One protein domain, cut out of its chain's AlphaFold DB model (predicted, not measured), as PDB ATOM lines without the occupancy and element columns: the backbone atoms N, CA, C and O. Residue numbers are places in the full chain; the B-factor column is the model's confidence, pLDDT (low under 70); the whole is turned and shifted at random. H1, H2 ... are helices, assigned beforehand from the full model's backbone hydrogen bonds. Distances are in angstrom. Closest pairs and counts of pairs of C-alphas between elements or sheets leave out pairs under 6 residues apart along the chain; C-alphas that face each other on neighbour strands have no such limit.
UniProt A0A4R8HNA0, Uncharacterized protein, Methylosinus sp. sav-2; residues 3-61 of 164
ATOM      1  N   VAL A   3      88.735  60.453  66.137       74.88
ATOM      2  CA  VAL A   3      88.272  59.981  64.819       74.88
ATOM      3  C   VAL A   3      86.744  59.913  64.736       74.88
ATOM      4  O   VAL A   3      86.160  60.442  63.801       74.88
ATOM      5  N   GLU A   4      86.077  59.325  65.733       81.88
ATOM      6  CA  GLU A   4      84.604  59.260  65.786       81.88
ATOM      7  C   GLU A   4      83.979  60.653  65.828       81.88
ATOM      8  O   GLU A   4      82.975  60.918  65.174       81.88
ATOM      9  N   ARG A   5      84.605  61.558  66.580       78.25
ATOM     10  CA  ARG A   5      84.178  62.946  66.690       78.25
ATOM     11  C   ARG A   5      84.399  63.700  65.378       78.25
ATOM     12  O   ARG A   5      83.518  64.429  64.943       78.25
ATOM     13  N   ALA A   6      85.520  63.473  64.697       75.69
ATOM     14  CA  ALA A   6      85.757  64.017  63.364       75.69
ATOM     15  C   ALA A   6      84.743  63.491  62.332       75.69
ATOM     16  O   ALA A   6      84.223  64.263  61.531       75.69
ATOM     17  N   HIS A   7      84.402  62.200  62.399       80.38
ATOM     18  CA  HIS A   7      83.352  61.599  61.581       80.38
ATOM     19  C   HIS A   7      81.977  62.219  61.878       80.38
ATOM     20  O   HIS A   7      81.265  62.575  60.946       80.38
ATOM     21  N   ALA A   8      81.618  62.415  63.150       84.56
ATOM     22  CA  ALA A   8      80.372  63.075  63.550       84.56
ATOM     23  C   ALA A   8      80.295  64.534  63.070       84.56
ATOM     24  O   ALA A   8      79.238  64.994  62.649       84.56
ATOM     25  N   VAL A   9      81.417  65.257  63.085       83.06
ATOM     26  CA  VAL A   9      81.502  66.611  62.521       83.06
ATOM     27  C   VAL A   9      81.321  66.590  61.000       83.06
ATOM     28  O   VAL A   9      80.582  67.411  60.462       83.06
ATOM     29  N   PHE A  10      81.945  65.638  60.301       79.31
ATOM     30  CA  PHE A  10      81.831  65.503  58.846       79.31
ATOM     31  C   PHE A  10      80.415  65.119  58.390       79.31
ATOM     32  O   PHE A  10      79.930  65.635  57.387       79.31
ATOM     33  N   THR A  11      79.722  64.258  59.142       88.31
ATOM     34  CA  THR A  11      78.330  63.858  58.861       88.31
ATOM     35  C   THR A  11      77.293  64.873  59.350       88.31
ATOM     36  O   THR A  11      76.096  64.667  59.158       88.31
ATOM     37  N   GLY A  12      77.728  65.973  59.975       87.19
ATOM     38  CA  GLY A  12      76.853  67.022  60.500       87.19
ATOM     39  C   GLY A  12      76.134  66.663  61.806       87.19
ATOM     40  O   GLY A  12      75.286  67.430  62.261       87.19
ATOM     41  N   ALA A  13      76.468  65.530  62.428       87.06
ATOM     42  CA  ALA A  13      75.933  65.112  63.724       87.06
ATOM     43  C   ALA A  13      76.510  65.927  64.897       87.06
ATOM     44  O   ALA A  13      75.865  66.057  65.938       87.06
ATOM     45  N   GLU A  14      77.702  66.507  64.736       89.50
ATOM     46  CA  GLU A  14      78.317  67.411  65.710       89.50
ATOM     47  C   GLU A  14      78.774  68.716  65.040       89.50
ATOM     48  O   GLU A  14      79.126  68.752  63.861       89.50
ATOM     49  N   LYS A  15      78.767  69.823  65.791       87.81
ATOM     50  CA  LYS A  15      79.271  71.110  65.292       87.81
ATOM     51  C   LYS A  15      80.793  71.101  65.194       87.81
ATOM     52  O   LYS A  15      81.484  70.573  66.063       87.81
ATOM     53  N   LEU A  16      81.302  71.782  64.169       84.19
ATOM     54  CA  LEU A  16      82.733  71.980  63.984       84.19
ATOM     55  C   LEU A  16      83.339  72.710  65.205       84.19
ATOM     56  O   LEU A  16      82.721  73.654  65.712       84.19
ATOM     57  N   PRO A  17      84.539  72.322  65.674       87.38
ATOM     58  CA  PRO A  17      85.199  73.000  66.783       87.38
ATOM     59  C   PRO A  17      85.423  74.476  66.457       87.38
ATOM     60  O   PRO A  17      85.913  74.825  65.380       87.38
ATOM     61  N   SER A  18      85.071  75.354  67.392       87.19
ATOM     62  CA  SER A  18      85.162  76.803  67.190       87.19
ATOM     63  C   SER A  18      86.580  77.337  67.388       87.19
ATOM     64  O   SER A  18      86.960  78.337  66.779       87.19
ATOM     65  N   ARG A  19      87.389  76.677  68.228       90.75
ATOM     66  CA  ARG A  19      88.745  77.126  68.561       90.75
ATOM     67  C   ARG A  19      89.760  76.661  67.508       90.75
ATOM     68  O   ARG A  19      89.776  75.477  67.177       90.75
ATOM     69  N   PRO A  20      90.675  77.535  67.039       89.75
ATOM     70  CA  PRO A  20      91.701  77.169  66.059       89.75
ATOM     71  C   PRO A  20      92.543  75.951  66.462       89.75
ATOM     72  O   PRO A  20      92.655  75.022  65.672       89.75
ATOM     73  N   LYS A  21      93.025  75.910  67.712       84.44
ATOM     74  CA  LYS A  21      93.830  74.793  68.238       84.44
ATOM     75  C   LYS A  21      93.085  73.459  68.257       84.44
ATOM     76  O   LYS A  21      93.686  72.413  68.065       84.44
ATOM     77  N   GLU A  22      91.774  73.487  68.501       82.56
ATOM     78  CA  GLU A  22      90.976  72.261  68.465       82.56
ATOM     79  C   GLU A  22      90.901  71.742  67.029       82.56
ATOM     80  O   GLU A  22      91.150  70.566  66.802       82.56
ATOM     81  N   ARG A  23      90.644  72.620  66.050       84.88
ATOM     82  CA  ARG A  23      90.605  72.239  64.627       84.88
ATOM     83  C   ARG A  23      91.928  71.644  64.136       84.88
ATOM     84  O   ARG A  23      91.896  70.666  63.400       84.88
ATOM     85  N   GLU A  24      93.055  72.206  64.562       84.25
ATOM     86  CA  GLU A  24      94.397  71.701  64.243       84.25
ATOM     87  C   GLU A  24      94.611  70.287  64.796       84.25
ATOM     88  O   GLU A  24      94.892  69.365  64.035       84.25
ATOM     89  N   TYR A  25      94.315  70.075  66.082       83.19
ATOM     90  CA  TYR A  25      94.354  68.745  66.695       83.19
ATOM     91  C   TYR A  25      93.449  67.728  65.973       83.19
ATOM     92  O   TYR A  25      93.822  66.570  65.776       83.19
ATOM     93  N   PHE A  26      92.249  68.144  65.554       81.25
ATOM     94  CA  PHE A  26      91.352  67.290  64.773       81.25
ATOM     95  C   PHE A  26      91.942  66.902  63.419       81.25
ATOM     96  O   PHE A  26      91.821  65.742  63.022       81.25
ATOM     97  N   ALA A  27      92.574  67.846  62.723       84.00
ATOM     98  CA  ALA A  27      93.227  67.586  61.450       84.00
ATOM     99  C   ALA A  27      94.384  66.587  61.614       84.00
ATOM    100  O   ALA A  27      94.444  65.609  60.873       84.00
ATOM    101  N   GLU A  28      95.234  66.763  62.627       85.38
ATOM    102  CA  GLU A  28      96.330  65.830  62.929       85.38
ATOM    103  C   GLU A  28      95.819  64.416  63.233       85.38
ATOM    104  O   GLU A  28      96.333  63.430  62.701       85.38
ATOM    105  N   CYS A  29      94.752  64.301  64.032       81.62
ATOM    106  CA  CYS A  29      94.130  63.011  64.328       81.62
ATOM    107  C   CYS A  29      93.600  62.317  63.065       81.62
ATOM    108  O   CYS A  29      93.718  61.097  62.937       81.62
ATOM    109  N   LEU A  30      93.002  63.077  62.144       85.25
ATOM    110  CA  LEU A  30      92.496  62.549  60.878       85.25
ATOM    111  C   LEU A  30      93.625  62.091  59.956       85.25
ATOM    112  O   LEU A  30      93.519  61.013  59.374       85.25
ATOM    113  N   VAL A  31      94.706  62.867  59.861       86.25
ATOM    114  CA  VAL A  31      95.898  62.494  59.088       86.25
ATOM    115  C   VAL A  31      96.482  61.188  59.623       86.25
ATOM    116  O   VAL A  31      96.665  60.246  58.856       86.25
ATOM    117  N   GLY A  32      96.679  61.080  60.940       85.44
ATOM    118  CA  GLY A  32      97.186  59.852  61.555       85.44
ATOM    119  C   GLY A  32      96.281  58.639  61.310       85.44
ATOM    120  O   GLY A  32      96.766  57.558  60.976       85.44
ATOM    121  N   ALA A  33      94.960  58.812  61.418       86.31
ATOM    122  CA  ALA A  33      94.002  57.743  61.137       86.31
ATOM    123  C   ALA A  33      94.039  57.301  59.666       86.31
ATOM    124  O   ALA A  33      94.020  56.102  59.387       86.31
ATOM    125  N   TYR A  34      94.130  58.251  58.733       88.94
ATOM    126  CA  TYR A  34      94.245  57.961  57.307       88.94
ATOM    127  C   TYR A  34      95.534  57.199  56.985       88.94
ATOM    128  O   TYR A  34      95.477  56.169  56.318       88.94
ATOM    129  N   SER A  35      96.679  57.637  57.517       89.56
ATOM    130  CA  SER A  35      97.960  56.947  57.328       89.56
ATOM    131  C   SER A  35      97.929  55.507  57.848       89.56
ATOM    132  O   SER A  35      98.450  54.610  57.190       89.56
ATOM    133  N   LEU A  36      97.279  55.255  58.990       86.94
ATOM    134  CA  LEU A  36      97.112  53.897  59.520       86.94
ATOM    135  C   LEU A  36      96.238  53.021  58.619       86.94
ATOM    136  O   LEU A  36      96.596  51.877  58.351       86.94
ATOM    137  N   LEU A  37      95.109  53.548  58.139       90.88
ATOM    138  CA  LEU A  37      94.239  52.824  57.210       90.88
ATOM    139  C   LEU A  37      94.953  52.520  55.894       90.88
ATOM    140  O   LEU A  37      94.798  51.427  55.353       90.88
ATOM    141  N   HIS A  38      95.758  53.462  55.406       92.69
ATOM    142  CA  HIS A  38      96.561  53.266  54.211       92.69
ATOM    143  C   HIS A  38      97.594  52.155  54.413       92.69
ATOM    144  O   HIS A  38      97.616  51.206  53.637       92.69
ATOM    145  N   MET A  39      98.341  52.191  55.521       91.56
ATOM    146  CA  MET A  39      99.282  51.127  55.875       91.56
ATOM    147  C   MET A  39      98.585  49.763  55.967       91.56
ATOM    148  O   MET A  39      99.085  48.779  55.427       91.56
ATOM    149  N   PHE A  40      97.402  49.684  56.583       92.88
ATOM    150  CA  PHE A  40      96.646  48.430  56.630       92.88
ATOM    151  C   PHE A  40      96.194  47.947  55.253       92.88
ATOM    152  O   PHE A  40      96.188  46.741  55.014       92.88
ATOM    153  N   SER A  41      95.836  48.865  54.357       93.25
ATOM    154  CA  SER A  41      95.483  48.532  52.979       93.25
ATOM    155  C   SER A  41      96.684  48.000  52.199       93.25
ATOM    156  O   SER A  41      96.535  47.047  51.444       93.25
ATOM    157  N   GLU A  42      97.868  48.589  52.375       95.75
ATOM    158  CA  GLU A  42      99.093  48.142  51.699       95.75
ATOM    159  C   GLU A  42      99.585  46.786  52.225       95.75
ATOM    160  O   GLU A  42     100.124  45.984  51.469       95.75
ATOM    161  N   ASN A  43      99.355  46.504  53.510       94.00
ATOM    162  CA  ASN A  43      99.852  45.309  54.197       94.00
ATOM    163  C   ASN A  43      98.747  44.267  54.457       94.00
ATOM    164  O   ASN A  43      98.855  43.437  55.363       94.00
ATOM    165  N   GLU A  44      97.652  44.298  53.690       95.12
ATOM    166  CA  GLU A  44      96.461  43.480  53.954       95.12
ATOM    167  C   GLU A  44      96.776  41.974  53.992       95.12
ATOM    168  O   GLU A  44      96.306  41.252  54.880       95.12
ATOM    169  N   ALA A  45      97.584  41.489  53.043       93.00
ATOM    170  CA  ALA A  45      97.952  40.078  52.947       93.00
ATOM    171  C   ALA A  45      98.761  39.612  54.168       93.00
ATOM    172  O   ALA A  45      98.440  38.580  54.766       93.00
ATOM    173  N   ASP A  46      99.745  40.407  54.587       90.62
ATOM    174  CA  ASP A  46     100.605  40.104  55.731       90.62
ATOM    175  C   ASP A  46      99.820  40.127  57.042       90.62
ATOM    176  O   ASP A  46      99.967  39.237  57.884       90.62
ATOM    177  N   LEU A  47      98.903  41.086  57.197       89.44
ATOM    178  CA  LEU A  47      98.002  41.147  58.349       89.44
ATOM    179  C   LEU A  47      97.095  39.918  58.419       89.44
ATOM    180  O   LEU A  47      96.927  39.330  59.492       89.44
ATOM    181  N   ARG A  48      96.535  39.481  57.286       92.94
ATOM    182  CA  ARG A  48      95.727  38.255  57.216       92.94
ATOM    183  C   ARG A  48      96.551  37.021  57.573       92.94
ATOM    184  O   ARG A  48      96.085  36.200  58.368       92.94
ATOM    185  N   ALA A  49      97.770  36.909  57.048       89.88
ATOM    186  CA  ALA A  49      98.686  35.817  57.360       89.88
ATOM    187  C   ALA A  49      99.053  35.796  58.853       89.88
ATOM    188  O   ALA A  49      98.986  34.746  59.497       89.88
ATOM    189  N   TYR A  50      99.346  36.958  59.439       89.12
ATOM    190  CA  TYR A  50      99.617  37.103  60.866       89.12
ATOM    191  C   TYR A  50      98.422  36.679  61.731       89.12
ATOM    192  O   TYR A  50      98.583  35.910  62.683       89.12
ATOM    193  N   ILE A  51      97.206  37.121  61.388       91.81
ATOM    194  CA  ILE A  51      95.977  36.738  62.099       91.81
ATOM    195  C   ILE A  51      95.759  35.223  62.024       91.81
ATOM    196  O   ILE A  51      95.459  34.599  63.046       91.81
ATOM    197  N   ALA A  52      95.923  34.620  60.843       92.00
ATOM    198  CA  ALA A  52      95.791  33.178  60.652       92.00
ATOM    199  C   ALA A  52      96.836  32.402  61.471       92.00
ATOM    200  O   ALA A  52      96.488  31.466  62.192       92.00
ATOM    201  N   CYS A  53      98.095  32.844  61.443       88.06
ATOM    202  CA  CYS A  53      99.178  32.256  62.226       88.06
ATOM    203  C   CYS A  53      98.891  32.326  63.735       88.06
ATOM    204  O   CYS A  53      99.000  31.315  64.435       88.06
ATOM    205  N   ARG A  54      98.432  33.481  64.243       89.25
ATOM    206  CA  ARG A  54      98.035  33.623  65.655       89.25
ATOM    207  C   ARG A  54      96.872  32.716  66.036       89.25
ATOM    208  O   ARG A  54      96.883  32.195  67.151       89.25
ATOM    209  N   LYS A  55      95.870  32.553  65.166       90.31
ATOM    210  CA  LYS A  55      94.742  31.639  65.409       90.31
ATOM    211  C   LYS A  55      95.232  30.196  65.520       90.31
ATOM    212  O   LYS A  55      94.999  29.568  66.546       90.31
ATOM    213  N   ALA A  56      96.026  29.737  64.555       88.69
ATOM    214  CA  ALA A  56      96.598  28.393  64.571       88.69
ATOM    215  C   ALA A  56      97.501  28.148  65.796       88.69
ATOM    216  O   ALA A  56      97.515  27.065  66.375       88.69
ATOM    217  N   ALA A  57      98.256  29.157  66.235       84.62
ATOM    218  CA  ALA A  57      99.085  29.054  67.432       84.62
ATOM    219  C   ALA A  57      98.262  28.963  68.734       84.62
ATOM    220  O   ALA A  57      98.683  28.274  69.662       84.62
ATOM    221  N   ARG A  58      97.082  29.601  68.799       84.69
ATOM    222  CA  ARG A  58      96.131  29.420  69.912       84.69
ATOM    223  C   ARG A  58      95.520  28.024  69.918       84.69
ATOM    224  O   ARG A  58      95.465  27.407  70.971       84.69
ATOM    225  N   GLU A  59      95.111  27.512  68.758       85.88
ATOM    226  CA  GLU A  59      94.544  26.158  68.627       85.88
ATOM    227  C   GLU A  59      95.533  25.074  69.076       85.88
ATOM    228  O   GLU A  59      95.145  24.081  69.680       85.88
ATOM    229  N   ARG A  60      96.833  25.299  68.849       87.50
ATOM    230  CA  ARG A  60      97.913  24.422  69.326       87.50
ATOM    231  C   ARG A  60      98.279  24.617  70.803       87.50
ATOM    232  O   ARG A  60      99.219  23.981  71.269       87.50
ATOM    233  N   GLY A  61      97.623  25.528  71.522       86.75
ATOM    234  CA  GLY A  61      97.953  25.861  72.913       86.75
ATOM    235  C   GLY A  61      99.320  26.534  73.102       86.75
ATOM    236  O   GLY A  61      99.765  26.703  74.232       86.75
TER     237      GLY A  61
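Overview. This is residues 3 to 61 of the 164 residues of an uncharacterized protein of Methylosinus sp. sav-2 (UniProt A0A4R8HNA0). A long helix, H2, makes most of the length; the short helix H1 folds back beside its first half at a steep angle, and H3 turns off its far end as a free arm, making a corner. The printed part has 59 residues with three named helices in the order H1, H2, H3 and no named strand: all helix. It is extended, with a radius of gyration of the C-alphas of 17.7 A and spans of 54 by 20 by 18 A.

Along the chain. H1 is residues 3 to 10, 10.4 A long, with C-alpha 3 at (88.272, 59.981, 64.819). H2 is residues 20 to 42, 33.2 A long. H3 is residues 44 to 59, 22.8 A long, with C-alpha 59 at (94.544, 26.158, 68.627).

Arrangement. H1 and H2 touch, H2 with residues 26 to 33 alone; their closest C-alphas, of Val 3 and Leu 30, are 6.3 A apart. They run opposite ways at a steep tilt of 67 degrees. H2 and H3 are close but not clearly touching, about perpendicular at 74 degrees; their closest C-alphas, of Phe 40 and Leu 47, are 7.6 A apart. H1 and H3 are apart. In H1, H2 and H3 every O i to N i+4 pair is within hydrogen-bond range.

Size, cuts and confidence. The C-alphas farthest apart, of Ser 18 and Arg 60, are 54.0 A apart. Residues 35 to 61 stand free. The link from H1 to H2 is short, that from H2 to H3 tight. The printed part has no cut, and no printed residue is under 70 in pLDDT.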